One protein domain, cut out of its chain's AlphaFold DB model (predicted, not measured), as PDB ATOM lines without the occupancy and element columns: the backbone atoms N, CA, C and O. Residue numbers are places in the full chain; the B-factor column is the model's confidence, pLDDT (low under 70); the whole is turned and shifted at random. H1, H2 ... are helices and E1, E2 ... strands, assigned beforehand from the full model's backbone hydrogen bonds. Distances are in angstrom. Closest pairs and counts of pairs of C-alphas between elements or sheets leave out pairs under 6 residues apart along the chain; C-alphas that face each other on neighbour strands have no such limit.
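Overview. This is residues 275 to 372 of the 424 residues of an uncharacterized protein of Treponema sp (UniProt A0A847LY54). A strongly twisted sheet of four strands forms the middle of the domain, with H1 packed over one face and H3 over the opposite face. H2 makes a corner with H3 and only grazes the sheet, while the last residues, 365 to 372, fold back past the E4 edge. The 98 printed residues include three named helices and four named strands, in the order H1 E1 E2 E3 E4 H2 H3; the sheet order is E1 E2 E3 E4, all antiparallel, and the class is mixed, helices and strands. The whole is compact, with a radius of gyration of the C-alphas of 12.4 A and spans of 37 by 31 by 25 A.

Arrangement. H1, residues 275 to 285, is on the sheet of E1, residues 301 to 304, E2, residues 312 to 318, E3, residues 323 to 327, and E4, residues 336 to 339. H1 lies over E3 and E4 at a height over the sheet of 9.8 A; on the local plane it stands at 29 degrees to E3, only just along the strands. The closest C-alphas of H1 and E3 are those of Phe 276 and Ile 325, 6.9 A apart. The strands form a meander, each the antiparallel neighbour of the one before, and each successive pair is a hairpin. Within hydrogen-bond range are N 301 and O 315 at 2.8 A between E1 and E2, N 316 and O 325 at 3.0 A between E2 and E3, and N 326 and O 336 at 2.9 A between E3 and E4. H2, residues 342 to 347, touches H3, residues 353 to 364, at a steep tilt of 57 degrees, opposite ways; their closest C-alphas are those of Val 347 and Ile 353, 5.6 A apart. H3 is on the opposite face from H1, at a height over the sheet of 9.4 A, over E2 and slantwise to the strands at 53 degrees to E2 on the local plane. H1 is apart from H2 and H3. In H1 and H3 every O i to N i+4 pair is within hydrogen-bond range; in H2 it is 1 of 2, beside 3 of 3 O i to N i+3 pairs.

Along the chain. H1 begins at C-alpha 275 (-41.913, -50.802, 28.585) and is 15.3 A long. E1 is 9.8 A, E2 20.0 A, E3 13.6 A and E4 9.8 A long. E2 begins at C-alpha 312 (-37.468, -36.685, 34.321). H2 is 9.1 A long; H3, 16.2 A long, ends at C-alpha 364 (-27.456, -33.046, 20.749).

Size, cuts and confidence. The two C-alphas farthest apart are those of Gly 291 and Asp 309, 38.2 A. The printed part has no cut, and the link from H1 to E1, 15 residues, is long. The mean pLDDT of the printed part is 81.1, with residues 289 to 293, 305 to 311, 330 to 333 and 349 under 70.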
ATOM      1  N   ALA A 275     -42.479 -51.447  29.764       88.62
ATOM      2  CA  ALA A 275     -41.913 -50.802  28.585       88.62
ATOM      3  C   ALA A 275     -40.389 -51.012  28.493       88.62
ATOM      4  O   ALA A 275     -39.870 -51.302  27.413       88.62
ATOM      5  N   PHE A 276     -39.674 -50.941  29.624       92.50
ATOM      6  CA  PHE A 276     -38.243 -51.268  29.675       92.50
ATOM      7  C   PHE A 276     -37.997 -52.751  29.402       92.50
ATOM      8  O   PHE A 276     -37.112 -53.080  28.620       92.50
ATOM      9  N   VAL A 277     -38.798 -53.645  29.992       92.06
ATOM     10  CA  VAL A 277     -38.689 -55.093  29.744       92.06
ATOM     11  C   VAL A 277     -38.919 -55.415  28.265       92.06
ATOM     12  O   VAL A 277     -38.140 -56.152  27.666       92.06
ATOM     13  N   ARG A 278     -39.932 -54.806  27.640       89.62
ATOM     14  CA  ARG A 278     -40.198 -54.946  26.204       89.62
ATOM     15  C   ARG A 278     -39.027 -54.452  25.354       89.62
ATOM     16  O   ARG A 278     -38.622 -55.140  24.423       89.62
ATOM     17  N   THR A 279     -38.473 -53.285  25.672       91.19
ATOM     18  CA  THR A 279     -37.347 -52.704  24.915       91.19
ATOM     19  C   THR A 279     -36.068 -53.531  25.090       91.19
ATOM     20  O   THR A 279     -35.309 -53.712  24.142       91.19
ATOM     21  N   TRP A 280     -35.863 -54.120  26.270       92.81
ATOM     22  CA  TRP A 280     -34.798 -55.092  26.515       92.81
ATOM     23  C   TRP A 280     -34.960 -56.353  25.654       92.81
ATOM     24  O   TRP A 280     -34.009 -56.770  24.998       92.81
ATOM     25  N   SER A 281     -36.171 -56.913  25.574       90.75
ATOM     26  CA  SER A 281     -36.463 -58.054  24.695       90.75
ATOM     27  C   SER A 281     -36.182 -57.732  23.225       90.75
ATOM     28  O   SER A 281     -35.590 -58.542  22.517       90.75
ATOM     29  N   GLN A 282     -36.525 -56.521  22.775       89.88
ATOM     30  CA  GLN A 282     -36.196 -56.066  21.422       89.88
ATOM     31  C   GLN A 282     -34.683 -55.953  21.195       89.88
ATOM     32  O   GLN A 282     -34.214 -56.252  20.099       89.88
ATOM     33  N   ALA A 283     -33.907 -55.539  22.199       90.38
ATOM     34  CA  ALA A 283     -32.448 -55.506  22.099       90.38
ATOM     35  C   ALA A 283     -31.866 -56.920  21.917       90.38
ATOM     36  O   ALA A 283     -31.027 -57.123  21.034       90.38
ATOM     37  N   LEU A 284     -32.375 -57.910  22.663       89.44
ATOM     38  CA  LEU A 284     -32.003 -59.318  22.479       89.44
ATOM     39  C   LEU A 284     -32.332 -59.827  21.073       89.44
ATOM     40  O   LEU A 284     -31.526 -60.518  20.453       89.44
ATOM     41  N   ASP A 285     -33.495 -59.455  20.547       90.25
ATOM     42  CA  ASP A 285     -33.958 -59.877  19.225       90.25
ATOM     43  C   ASP A 285     -33.122 -59.305  18.074       90.25
ATOM     44  O   ASP A 285     -32.967 -59.957  17.032       90.25
ATOM     45  N   ARG A 286     -32.514 -58.130  18.289       87.25
ATOM     46  CA  ARG A 286     -31.499 -57.546  17.397       87.25
ATOM     47  C   ARG A 286     -30.126 -58.221  17.529       87.25
ATOM     48  O   ARG A 286     -29.213 -57.902  16.773       87.25
ATOM     49  N   GLY A 287     -29.960 -59.144  18.479       80.25
ATOM     50  CA  GLY A 287     -28.668 -59.739  18.825       80.25
ATOM     51  C   GLY A 287     -27.697 -58.714  19.409       80.25
ATOM     52  O   GLY A 287     -26.487 -58.847  19.212       80.25
ATOM     53  N   LEU A 288     -28.223 -57.657  20.046       71.19
ATOM     54  CA  LEU A 288     -27.441 -56.489  20.417       71.19
ATOM     55  C   LEU A 288     -26.982 -56.486  21.880       71.19
ATOM     56  O   LEU A 288     -27.756 -56.778  22.794       71.19
ATOM     57  N   PRO A 289     -25.754 -55.984  22.091       60.38
ATOM     58  CA  PRO A 289     -24.619 -56.076  21.168       60.38
ATOM     59  C   PRO A 289     -24.136 -57.534  21.025       60.38
ATOM     60  O   PRO A 289     -24.513 -58.405  21.804       60.38
ATOM     61  N   SER A 290     -23.285 -57.836  20.041       57.72
ATOM     62  CA  SER A 290     -22.793 -59.209  19.849       57.72
ATOM     63  C   SER A 290     -22.103 -59.725  21.122       57.72
ATOM     64  O   SER A 290     -21.236 -59.049  21.693       57.72
ATOM     65  N   GLY A 291     -22.498 -60.917  21.580       58.09
ATOM     66  CA  GLY A 291     -22.016 -61.513  22.834       58.09
ATOM     67  C   GLY A 291     -22.561 -60.859  24.109       58.09
ATOM     68  O   GLY A 291     -22.077 -61.161  25.197       58.09
ATOM     69  N   SER A 292     -23.538 -59.961  23.983       68.62
ATOM     70  CA  SER A 292     -24.300 -59.414  25.099       68.62
ATOM     71  C   SER A 292     -25.098 -60.499  25.797       68.62
ATOM     72  O   SER A 292     -25.782 -61.303  25.163       68.62
ATOM     73  N   THR A 293     -25.034 -60.482  27.121       69.50
ATOM     74  CA  THR A 293     -25.922 -61.274  27.975       69.50
ATOM     75  C   THR A 293     -27.202 -60.515  28.326       69.50
ATOM     76  O   THR A 293     -28.091 -61.079  28.959       69.50
ATOM     77  N   GLY A 294     -27.294 -59.241  27.929       81.00
ATOM     78  CA  GLY A 294     -28.382 -58.343  28.281       81.00
ATOM     79  C   GLY A 294     -28.446 -58.066  29.779       81.00
ATOM     80  O   GLY A 294     -29.532 -57.854  30.319       81.00
ATOM     81  N   ASN A 295     -27.306 -58.112  30.468       88.19
ATOM     82  CA  ASN A 295     -27.273 -57.932  31.912       88.19
ATOM     83  C   ASN A 295     -27.304 -56.434  32.242       88.19
ATOM     84  O   ASN A 295     -26.441 -55.695  31.768       88.19
ATOM     85  N   PRO A 296     -28.275 -55.957  33.039       90.62
ATOM     86  CA  PRO A 296     -28.328 -54.553  33.425       90.62
ATOM     87  C   PRO A 296     -27.198 -54.205  34.400       90.62
ATOM     88  O   PRO A 296     -26.910 -54.965  35.324       90.62
ATOM     89  N   ASP A 297     -26.627 -53.011  34.244       89.06
ATOM     90  CA  ASP A 297     -25.573 -52.486  35.131       89.06
ATOM     91  C   ASP A 297     -26.119 -52.034  36.496       89.06
ATOM     92  O   ASP A 297     -25.373 -51.819  37.449       89.06
ATOM     93  N   GLY A 298     -27.440 -51.882  36.596       89.44
ATOM     94  CA  GLY A 298     -28.148 -51.454  37.794       89.44
ATOM     95  C   GLY A 298     -29.652 -51.360  37.556       89.44
ATOM     96  O   GLY A 298     -30.152 -51.761  36.505       89.44
ATOM     97  N   SER A 299     -30.396 -50.843  38.534       92.00
ATOM     98  CA  SER A 299     -31.806 -50.477  38.349       92.00
ATOM     99  C   SER A 299     -31.952 -49.293  37.386       92.00
ATOM    100  O   SER A 299     -30.978 -48.613  37.065       92.00
ATOM    101  N   VAL A 300     -33.181 -49.011  36.955       92.38
ATOM    102  CA  VAL A 300     -33.483 -47.781  36.219       92.38
ATOM    103  C   VAL A 300     -33.149 -46.585  37.109       92.38
ATOM    104  O   VAL A 300     -33.560 -46.528  38.270       92.38
ATOM    105  N   ALA A 301     -32.408 -45.635  36.557       89.31
ATOM    106  CA  ALA A 301     -32.000 -44.411  37.222       89.31
ATOM    107  C   ALA A 301     -32.615 -43.189  36.531       89.31
ATOM    108  O   ALA A 301     -33.019 -43.236  35.368       89.31
ATOM    109  N   THR A 302     -32.691 -42.085  37.270       86.50
ATOM    110  CA  THR A 302     -33.184 -40.806  36.758       86.50
ATOM    111  C   THR A 302     -32.010 -39.938  36.322       86.50
ATOM    112  O   THR A 302     -31.105 -39.691  37.117       86.50
ATOM    113  N   LEU A 303     -32.051 -39.426  35.094       82.00
ATOM    114  CA  LEU A 303     -31.184 -38.340  34.643       82.00
ATOM    115  C   LEU A 303     -31.890 -37.013  34.909       82.00
ATOM    116  O   LEU A 303     -33.013 -36.794  34.453       82.00
ATOM    117  N   LEU A 304     -31.214 -36.130  35.640       71.56
ATOM    118  CA  LEU A 304     -31.650 -34.753  35.836       71.56
ATOM    119  C   LEU A 304     -30.895 -33.867  34.850       71.56
ATOM    120  O   LEU A 304     -29.682 -33.700  34.961       71.56
ATOM    121  N   LEU A 305     -31.617 -33.298  33.888       68.75
ATOM    122  CA  LEU A 305     -31.078 -32.280  32.993       68.75
ATOM    123  C   LEU A 305     -31.463 -30.910  33.523       68.75
ATOM    124  O   LEU A 305     -32.607 -30.483  33.405       68.75
ATOM    125  N   THR A 306     -30.488 -30.214  34.098       60.09
ATOM    126  CA  THR A 306     -30.662 -28.869  34.663       60.09
ATOM    127  C   THR A 306     -31.068 -27.822  33.623       60.09
ATOM    128  O   THR A 306     -31.600 -26.784  33.995       60.09
ATOM    129  N   GLU A 307     -30.836 -28.089  32.335       55.25
ATOM    130  CA  GLU A 307     -31.106 -27.166  31.222       55.25
ATOM    131  C   GLU A 307     -32.441 -27.426  30.496       55.25
ATOM    132  O   GLU A 307     -32.831 -26.634  29.642       55.25
ATOM    133  N   LEU A 308     -33.147 -28.522  30.800       55.25
ATOM    134  CA  LEU A 308     -34.376 -28.933  30.105       55.25
ATOM    135  C   LEU A 308     -35.527 -29.093  31.109       55.25
ATOM    136  O   LEU A 308     -35.823 -30.202  31.546       55.25
ATOM    137  N   ASP A 309     -36.138 -27.964  31.488       52.12
ATOM    138  CA  ASP A 309     -37.445 -27.810  32.160       52.12
ATOM    139  C   ASP A 309     -38.016 -29.073  32.839       52.12
ATOM    140  O   ASP A 309     -39.008 -29.653  32.391       52.12
ATOM    141  N   ASN A 310     -37.407 -29.501  33.953       53.00
ATOM    142  CA  ASN A 310     -37.904 -30.572  34.831       53.00
ATOM    143  C   ASN A 310     -38.281 -31.903  34.135       53.00
ATOM    144  O   ASN A 310     -39.045 -32.697  34.698       53.00
ATOM    145  N   GLN A 311     -37.750 -32.199  32.944       65.81
ATOM    146  CA  GLN A 311     -38.006 -33.488  32.302       65.81
ATOM    147  C   GLN A 311     -37.247 -34.594  33.039       65.81
ATOM    148  O   GLN A 311     -36.021 -34.669  33.027       65.81
ATOM    149  N   THR A 312     -38.003 -35.468  33.705       75.06
ATOM    150  CA  THR A 312     -37.468 -36.685  34.321       75.06
ATOM    151  C   THR A 312     -37.217 -37.708  33.225       75.06
ATOM    152  O   THR A 312     -38.165 -38.287  32.689       75.06
ATOM    153  N   ILE A 313     -35.946 -37.942  32.915       86.31
ATOM    154  CA  ILE A 313     -35.537 -38.978  31.973       86.31
ATOM    155  C   ILE A 313     -35.171 -40.214  32.771       86.31
ATOM    156  O   ILE A 313     -34.395 -40.145  33.721       86.31
ATOM    157  N   LEU A 314     -35.727 -41.350  32.377       90.38
ATOM    158  CA  LEU A 314     -35.354 -42.636  32.940       90.38
ATOM    159  C   LEU A 314     -34.336 -43.290  32.020       90.38
ATOM    160  O   LEU A 314     -34.501 -43.264  30.802       90.38
ATOM    161  N   PHE A 315     -33.306 -43.902  32.586       92.69
ATOM    162  CA  PHE A 315     -32.359 -44.684  31.808       92.69
ATOM    163  C   PHE A 315     -31.931 -45.947  32.547       92.69
ATOM    164  O   PHE A 315     -31.927 -46.000  33.776       92.69
ATOM    165  N   GLN A 316     -31.551 -46.963  31.785       93.19
ATOM    166  CA  GLN A 316     -30.888 -48.157  32.289       93.19
ATOM    167  C   GLN A 316     -29.814 -48.556  31.284       93.19
ATOM    168  O   GLN A 316     -30.103 -48.647  30.090       93.19
ATOM    169  N   SER A 317     -28.588 -48.755  31.758       91.75
ATOM    170  CA  SER A 317     -27.474 -49.239  30.946       91.75
ATOM    171  C   SER A 317     -27.250 -50.733  31.155       91.75
ATOM    172  O   SER A 317     -27.687 -51.313  32.157       91.75
ATOM    173  N   PHE A 318     -26.604 -51.351  30.176       90.00
ATOM    174  CA  PHE A 318     -26.429 -52.791  30.107       90.00
ATOM    175  C   PHE A 318     -25.032 -53.158  29.610       90.00
ATOM    176  O   PHE A 318     -24.431 -52.448  28.795       90.00
ATOM    177  N   ASP A 319     -24.558 -54.308  30.089       84.81
ATOM    178  CA  ASP A 319     -23.284 -54.932  29.740       84.81
ATOM    179  C   ASP A 319     -22.111 -53.935  29.789       84.81
ATOM    180  O   ASP A 319     -21.335 -53.816  28.841       84.81
ATOM    181  N   GLN A 320     -21.988 -53.228  30.915       82.44
ATOM    182  CA  GLN A 320     -20.982 -52.202  31.214       82.44
ATOM    183  C   GLN A 320     -21.104 -50.950  30.334       82.44
ATOM    184  O   GLN A 320     -20.107 -50.394  29.874       82.44
ATOM    185  N   GLY A 321     -22.333 -50.496  30.090       82.19
ATOM    186  CA  GLY A 321     -22.603 -49.301  29.292       82.19
ATOM    187  C   GLY A 321     -22.460 -49.483  27.780       82.19
ATOM    188  O   GLY A 321     -22.406 -48.488  27.060       82.19
ATOM    189  N   ARG A 322     -22.424 -50.722  27.271       81.88
ATOM    190  CA  ARG A 322     -22.373 -50.989  25.817       81.88
ATOM    191  C   ARG A 322     -23.668 -50.632  25.091       81.88
ATOM    192  O   ARG A 322     -23.682 -50.499  23.871       81.88
ATOM    193  N   TRP A 323     -24.770 -50.509  25.820       88.00
ATOM    194  CA  TRP A 323     -26.048 -50.026  25.309       88.00
ATOM    195  C   TRP A 323     -26.932 -49.544  26.458       88.00
ATOM    196  O   TRP A 323     -26.676 -49.839  27.629       88.00
ATOM    197  N   ALA A 324     -27.958 -48.761  26.127       91.12
ATOM    198  CA  ALA A 324     -28.893 -48.233  27.109       91.12
ATOM    199  C   ALA A 324     -30.311 -48.116  26.555       91.12
ATOM    200  O   ALA A 324     -30.526 -47.879  25.364       91.12
ATOM    201  N   ILE A 325     -31.269 -48.233  27.468       93.50
ATOM    202  CA  ILE A 325     -32.674 -47.903  27.250       93.50
ATOM    203  C   ILE A 325     -32.923 -46.548  27.899       93.50
ATOM    204  O   ILE A 325     -32.609 -46.368  29.077       93.50
ATOM    205  N   ILE A 326     -33.483 -45.604  27.147       91.94
ATOM    206  CA  ILE A 326     -33.753 -44.234  27.593       91.94
ATOM    207  C   ILE A 326     -35.224 -43.912  27.368       91.94
ATOM    208  O   ILE A 326     -35.730 -44.046  26.263       91.94
ATOM    209  N   GLN A 327     -35.912 -43.438  28.397       89.81
ATOM    210  CA  GLN A 327     -37.295 -42.995  28.314       89.81
ATOM    211  C   GLN A 327     -37.361 -41.508  28.660       89.81
ATOM    212  O   GLN A 327     -37.122 -41.105  29.798       89.81
ATOM    213  N   THR A 328     -37.691 -40.690  27.664       78.31
ATOM    214  CA  THR A 328     -37.665 -39.220  27.745       78.31
ATOM    215  C   THR A 328     -38.900 -38.623  28.428       78.31
ATOM    216  O   THR A 328     -38.912 -37.447  28.774       78.31
ATOM    217  N   SER A 329     -39.942 -39.429  28.662       72.62
ATOM    218  CA  SER A 329     -41.141 -39.042  29.412       72.62
ATOM    219  C   SER A 329     -41.698 -40.224  30.198       72.62
ATOM    220  O   SER A 329     -42.038 -41.252  29.613       72.62
ATOM    221  N   LYS A 330     -41.859 -40.052  31.517       59.53
ATOM    222  CA  LYS A 330     -42.372 -41.084  32.437       59.53
ATOM    223  C   LYS A 330     -43.806 -41.534  32.118       59.53
ATOM    224  O   LYS A 330     -44.167 -42.659  32.446       59.53
ATOM    225  N   VAL A 331     -44.629 -40.664  31.523       55.25
ATOM    226  CA  VAL A 331     -46.074 -40.915  31.349       55.25
ATOM    227  C   VAL A 331     -46.389 -41.540  29.991       55.25
ATOM    228  O   VAL A 331     -47.177 -42.475  29.934       55.25
ATOM    229  N   ASN A 332     -45.773 -41.048  28.910       57.66
ATOM    230  CA  ASN A 332     -46.147 -41.423  27.536       57.66
ATOM    231  C   ASN A 332     -44.949 -41.660  26.599       57.66
ATOM    232  O   ASN A 332     -45.155 -41.892  25.411       57.66
ATOM    233  N   GLY A 333     -43.709 -41.552  27.083       66.69
ATOM    234  CA  GLY A 333     -42.540 -41.790  26.239       66.69
ATOM    235  C   GLY A 333     -42.352 -43.283  26.013       66.69
ATOM    236  O   GLY A 333     -42.180 -44.018  26.982       66.69
ATOM    237  N   GLU A 334     -42.358 -43.735  24.761       78.62
ATOM    238  CA  GLU A 334     -41.837 -45.065  24.435       78.62
ATOM    239  C   GLU A 334     -40.322 -45.070  24.701       78.62
ATOM    240  O   GLU A 334     -39.639 -44.129  24.278       78.62
ATOM    241  N   PRO A 335     -39.780 -46.064  25.426       88.75
ATOM    242  CA  PRO A 335     -38.346 -46.151  25.630       88.75
ATOM    243  C   PRO A 335     -37.613 -46.348  24.302       88.75
ATOM    244  O   PRO A 335     -38.101 -47.016  23.394       88.75
ATOM    245  N   ILE A 336     -36.432 -45.753  24.223       89.94
ATOM    246  CA  ILE A 336     -35.566 -45.720  23.057       89.94
ATOM    247  C   ILE A 336     -34.313 -46.529  23.355       89.94
ATOM    248  O   ILE A 336     -33.667 -46.337  24.389       89.94
ATOM    249  N   LEU A 337     -33.952 -47.401  22.424       90.25
ATOM    250  CA  LEU A 337     -32.722 -48.173  22.464       90.25
ATOM    251  C   LEU A 337     -31.583 -47.411  21.771       90.25
ATOM    252  O   LEU A 337     -31.617 -47.209  20.554       90.25
ATOM    253  N   ILE A 338     -30.542 -47.055  22.530       88.88
ATOM    254  CA  ILE A 338     -29.272 -46.555  21.986       88.88
ATOM    255  C   ILE A 338     -28.210 -47.637  22.143       88.88
ATOM    256  O   ILE A 338     -27.946 -48.110  23.251       88.88
ATOM    257  N   THR A 339     -27.572 -48.004  21.035       85.75
ATOM    258  CA  THR A 339     -26.527 -49.035  21.009       85.75
ATOM    259  C   THR A 339     -25.183 -48.473  20.565       85.75
ATOM    260  O   THR A 339     -25.085 -47.339  20.081       85.75
ATOM    261  N   SER A 340     -24.124 -49.273  20.693       82.12
ATOM    262  CA  SER A 340     -22.865 -49.009  19.996       82.12
ATOM    263  C   SER A 340     -23.101 -48.837  18.482       82.12
ATOM    264  O   SER A 340     -23.991 -49.494  17.925       82.12
ATOM    265  N   PRO A 341     -22.339 -47.957  17.801       82.38
ATOM    266  CA  PRO A 341     -21.248 -47.118  18.327       82.38
ATOM    267  C   PRO A 341     -21.697 -45.873  19.095       82.38
ATOM    268  O   PRO A 341     -20.868 -45.199  19.697       82.38
ATOM    269  N   PHE A 342     -22.975 -45.504  19.041       86.81
ATOM    270  CA  PHE A 342     -23.400 -44.170  19.462       86.81
ATOM    271  C   PHE A 342     -23.293 -43.961  20.962       86.81
ATOM    272  O   PHE A 342     -22.859 -42.899  21.388       86.81
ATOM    273  N   ILE A 343     -23.642 -44.965  21.765       85.56
ATOM    274  CA  ILE A 343     -23.478 -44.839  23.215       85.56
ATOM    275  C   ILE A 343     -22.000 -44.729  23.609       85.56
ATOM    276  O   ILE A 343     -21.663 -43.913  24.463       85.56
ATOM    277  N   GLU A 344     -21.109 -45.464  22.932       81.62
ATOM    278  CA  GLU A 344     -19.659 -45.440  23.175       81.62
ATOM    279  C   GLU A 344     -19.070 -44.041  22.948       81.62
ATOM    280  O   GLU A 344     -18.235 -43.598  23.734       81.62
ATOM    281  N   LEU A 345     -19.574 -43.279  21.967       78.62
ATOM    282  CA  LEU A 345     -19.165 -41.878  21.779       78.62
ATOM    283  C   LEU A 345     -19.345 -41.021  23.037       78.62
ATOM    284  O   LEU A 345     -18.609 -40.053  23.230       78.62
ATOM    285  N   PHE A 346     -20.343 -41.338  23.858       81.38
ATOM    286  CA  PHE A 346     -20.699 -40.533  25.018       81.38
ATOM    287  C   PHE A 346     -20.102 -41.092  26.304       81.38
ATOM    288  O   PHE A 346     -19.658 -40.317  27.146       81.38
ATOM    289  N   VAL A 347     -20.077 -42.416  26.461       80.19
ATOM    290  CA  VAL A 347     -19.797 -43.056  27.756       80.19
ATOM    291  C   VAL A 347     -18.406 -43.686  27.851       80.19
ATOM    292  O   VAL A 347     -17.962 -44.002  28.953       80.19
ATOM    293  N   THR A 348     -17.680 -43.872  26.741       72.12
ATOM    294  CA  THR A 348     -16.360 -44.517  26.785       72.12
ATOM    295  C   THR A 348     -15.377 -43.723  27.650       72.12
ATOM    296  O   THR A 348     -15.179 -42.522  27.473       72.12
ATOM    297  N   GLY A 349     -14.747 -44.416  28.606       66.06
ATOM    298  CA  GLY A 349     -13.800 -43.825  29.556       66.06
ATOM    299  C   GLY A 349     -14.449 -43.048  30.708       66.06
ATOM    300  O   GLY A 349     -13.732 -42.554  31.578       66.06
ATOM    301  N   GLN A 350     -15.782 -42.961  30.755       73.19
ATOM    302  CA  GLN A 350     -16.515 -42.277  31.817       73.19
ATOM    303  C   GLN A 350     -16.864 -43.251  32.943       73.19
ATOM    304  O   GLN A 350     -17.389 -44.336  32.709       73.19
ATOM    305  N   LYS A 351     -16.592 -42.850  34.190       74.75
ATOM    306  CA  LYS A 351     -17.015 -43.614  35.378       74.75
ATOM    307  C   LYS A 351     -18.491 -43.399  35.710       74.75
ATOM    308  O   LYS A 351     -19.112 -44.272  36.303       74.75
ATOM    309  N   ASP A 352     -19.025 -42.238  35.338       84.81
ATOM    310  CA  ASP A 352     -20.415 -41.860  35.561       84.81
ATOM    311  C   ASP A 352     -21.152 -41.759  34.217       84.81
ATOM    312  O   ASP A 352     -21.127 -40.731  33.534       84.81
ATOM    313  N   ILE A 353     -21.799 -42.866  33.840       82.94
ATOM    314  CA  ILE A 353     -22.594 -42.985  32.611       82.94
ATOM    315  C   ILE A 353     -23.747 -41.975  32.607       82.94
ATOM    316  O   ILE A 353     -24.067 -41.417  31.558       82.94
ATOM    317  N   ALA A 354     -24.355 -41.707  33.767       83.06
ATOM    318  CA  ALA A 354     -25.495 -40.808  33.867       83.06
ATOM    319  C   ALA A 354     -25.097 -39.380  33.476       83.06
ATOM    320  O   ALA A 354     -25.710 -38.775  32.593       83.06
ATOM    321  N   SER A 355     -24.020 -38.874  34.078       82.56
ATOM    322  CA  SER A 355     -23.481 -37.547  33.765       82.56
ATOM    323  C   SER A 355     -23.020 -37.433  32.308       82.56
ATOM    324  O   SER A 355     -23.233 -36.406  31.659       82.56
ATOM    325  N   ALA A 356     -22.431 -38.498  31.762       84.56
ATOM    326  CA  ALA A 356     -21.994 -38.545  30.371       84.56
ATOM    327  C   ALA A 356     -23.167 -38.449  29.379       84.56
ATOM    328  O   ALA A 356     -23.133 -37.641  28.446       84.56
ATOM    329  N   LEU A 357     -24.236 -39.218  29.614       86.19
ATOM    330  CA  LEU A 357     -25.467 -39.150  28.822       86.19
ATOM    331  C   LEU A 357     -26.152 -37.790  28.966       86.19
ATOM    332  O   LEU A 357     -26.589 -37.219  27.970       86.19
ATOM    333  N   ALA A 358     -26.187 -37.233  30.178       82.75
ATOM    334  CA  ALA A 358     -26.747 -35.910  30.421       82.75
ATOM    335  C   ALA A 358     -26.035 -34.829  29.586       82.75
ATOM    336  O   ALA A 358     -26.689 -34.037  28.905       82.75
ATOM    337  N   LYS A 359     -24.696 -34.851  29.556       82.81
ATOM    338  CA  LYS A 359     -23.890 -33.956  28.711       82.81
ATOM    339  C   LYS A 359     -24.131 -34.187  27.217       82.81
ATOM    340  O   LYS A 359     -24.201 -33.236  26.446       82.81
ATOM    341  N   ALA A 360     -24.255 -35.438  26.779       85.12
ATOM    342  CA  ALA A 360     -24.563 -35.728  25.382       85.12
ATOM    343  C   ALA A 360     -25.924 -35.141  24.985       85.12
ATOM    344  O   ALA A 360     -26.046 -34.497  23.943       85.12
ATOM    345  N   PHE A 361     -26.940 -35.298  25.830       85.62
ATOM    346  CA  PHE A 361     -28.268 -34.793  25.519       85.62
ATOM    347  C   PHE A 361     -28.392 -33.273  25.634       85.62
ATOM    348  O   PHE A 361     -29.192 -32.685  24.909       85.62
ATOM    349  N   SER A 362     -27.593 -32.611  26.476       81.31
ATOM    350  CA  SER A 362     -27.536 -31.144  26.473       81.31
ATOM    351  C   SER A 362     -26.931 -30.594  25.181       81.31
ATOM    352  O   SER A 362     -27.333 -29.524  24.730       81.31
ATOM    353  N   LEU A 363     -26.028 -31.339  24.531       83.00
ATOM    354  CA  LEU A 363     -25.412 -30.963  23.255       83.00
ATOM    355  C   LEU A 363     -26.314 -31.284  22.057       83.00
ATOM    356  O   LEU A 363     -26.629 -30.397  21.261       83.00
ATOM    357  N   TYR A 364     -26.762 -32.534  21.938       85.56
ATOM    358  CA  TYR A 364     -27.456 -33.046  20.749       85.56
ATOM    359  C   TYR A 364     -28.990 -33.019  20.865       85.56
ATOM    360  O   TYR A 364     -29.691 -33.222  19.868       85.56
ATOM    361  N   GLY A 365     -29.523 -32.729  22.053       84.88
ATOM    362  CA  GLY A 365     -30.936 -32.898  22.396       84.88
ATOM    363  C   GLY A 365     -31.281 -34.342  22.774       84.88
ATOM    364  O   GLY A 365     -30.422 -35.223  22.766       84.88
ATOM    365  N   MET A 366     -32.551 -34.598  23.101       85.38
ATOM    366  CA  MET A 366     -33.025 -35.952  23.413       85.38
ATOM    367  C   MET A 366     -32.938 -36.884  22.202       85.38
ATOM    368  O   MET A 366     -33.167 -36.427  21.076       85.38
ATOM    369  N   PRO A 367     -32.682 -38.191  22.397       87.56
ATOM    370  CA  PRO A 367     -32.921 -39.173  21.350       87.56
ATOM    371  C   PRO A 367     -34.422 -39.226  21.024       87.56
ATOM    372  O   PRO A 367     -35.261 -39.085  21.914       87.56
ATOM    373  N   VAL A 368     -34.763 -39.414  19.748       84.38
ATOM    374  CA  VAL A 368     -36.169 -39.433  19.271       84.38
ATOM    375  C   VAL A 368     -36.550 -40.719  18.534       84.38
ATOM    376  O   VAL A 368     -37.718 -40.942  18.232       84.38
ATOM    377  N   SER A 369     -35.576 -41.584  18.257       85.06
ATOM    378  CA  SER A 369     -35.770 -42.903  17.657       85.06
ATOM    379  C   SER A 369     -34.765 -43.883  18.250       85.06
ATOM    380  O   SER A 369     -33.701 -43.464  18.709       85.06
ATOM    381  N   ASP A 370     -35.043 -45.180  18.156       87.50
ATOM    382  CA  ASP A 370     -34.001 -46.201  18.306       87.50
ATOM    383  C   ASP A 370     -32.860 -45.970  17.313       87.50
ATOM    384  O   ASP A 370     -33.028 -45.254  16.324       87.50
ATOM    385  N   SER A 371     -31.720 -46.622  17.524       86.81
ATOM    386  CA  SER A 371     -30.748 -46.807  16.445       86.81
ATOM    387  C   SER A 371     -31.366 -47.665  15.326       86.81
ATOM    388  O   SER A 371     -31.918 -48.735  15.605       86.81
ATOM    389  N   TYR A 372     -31.275 -47.215  14.071       85.56
ATOM    390  CA  TYR A 372     -31.894 -47.870  12.908       85.56
ATOM    391  C   TYR A 372     -30.937 -47.970  11.719       85.56
ATOM    392  O   TYR A 372     -30.005 -47.174  11.580       85.56
TER     393      TYR A 372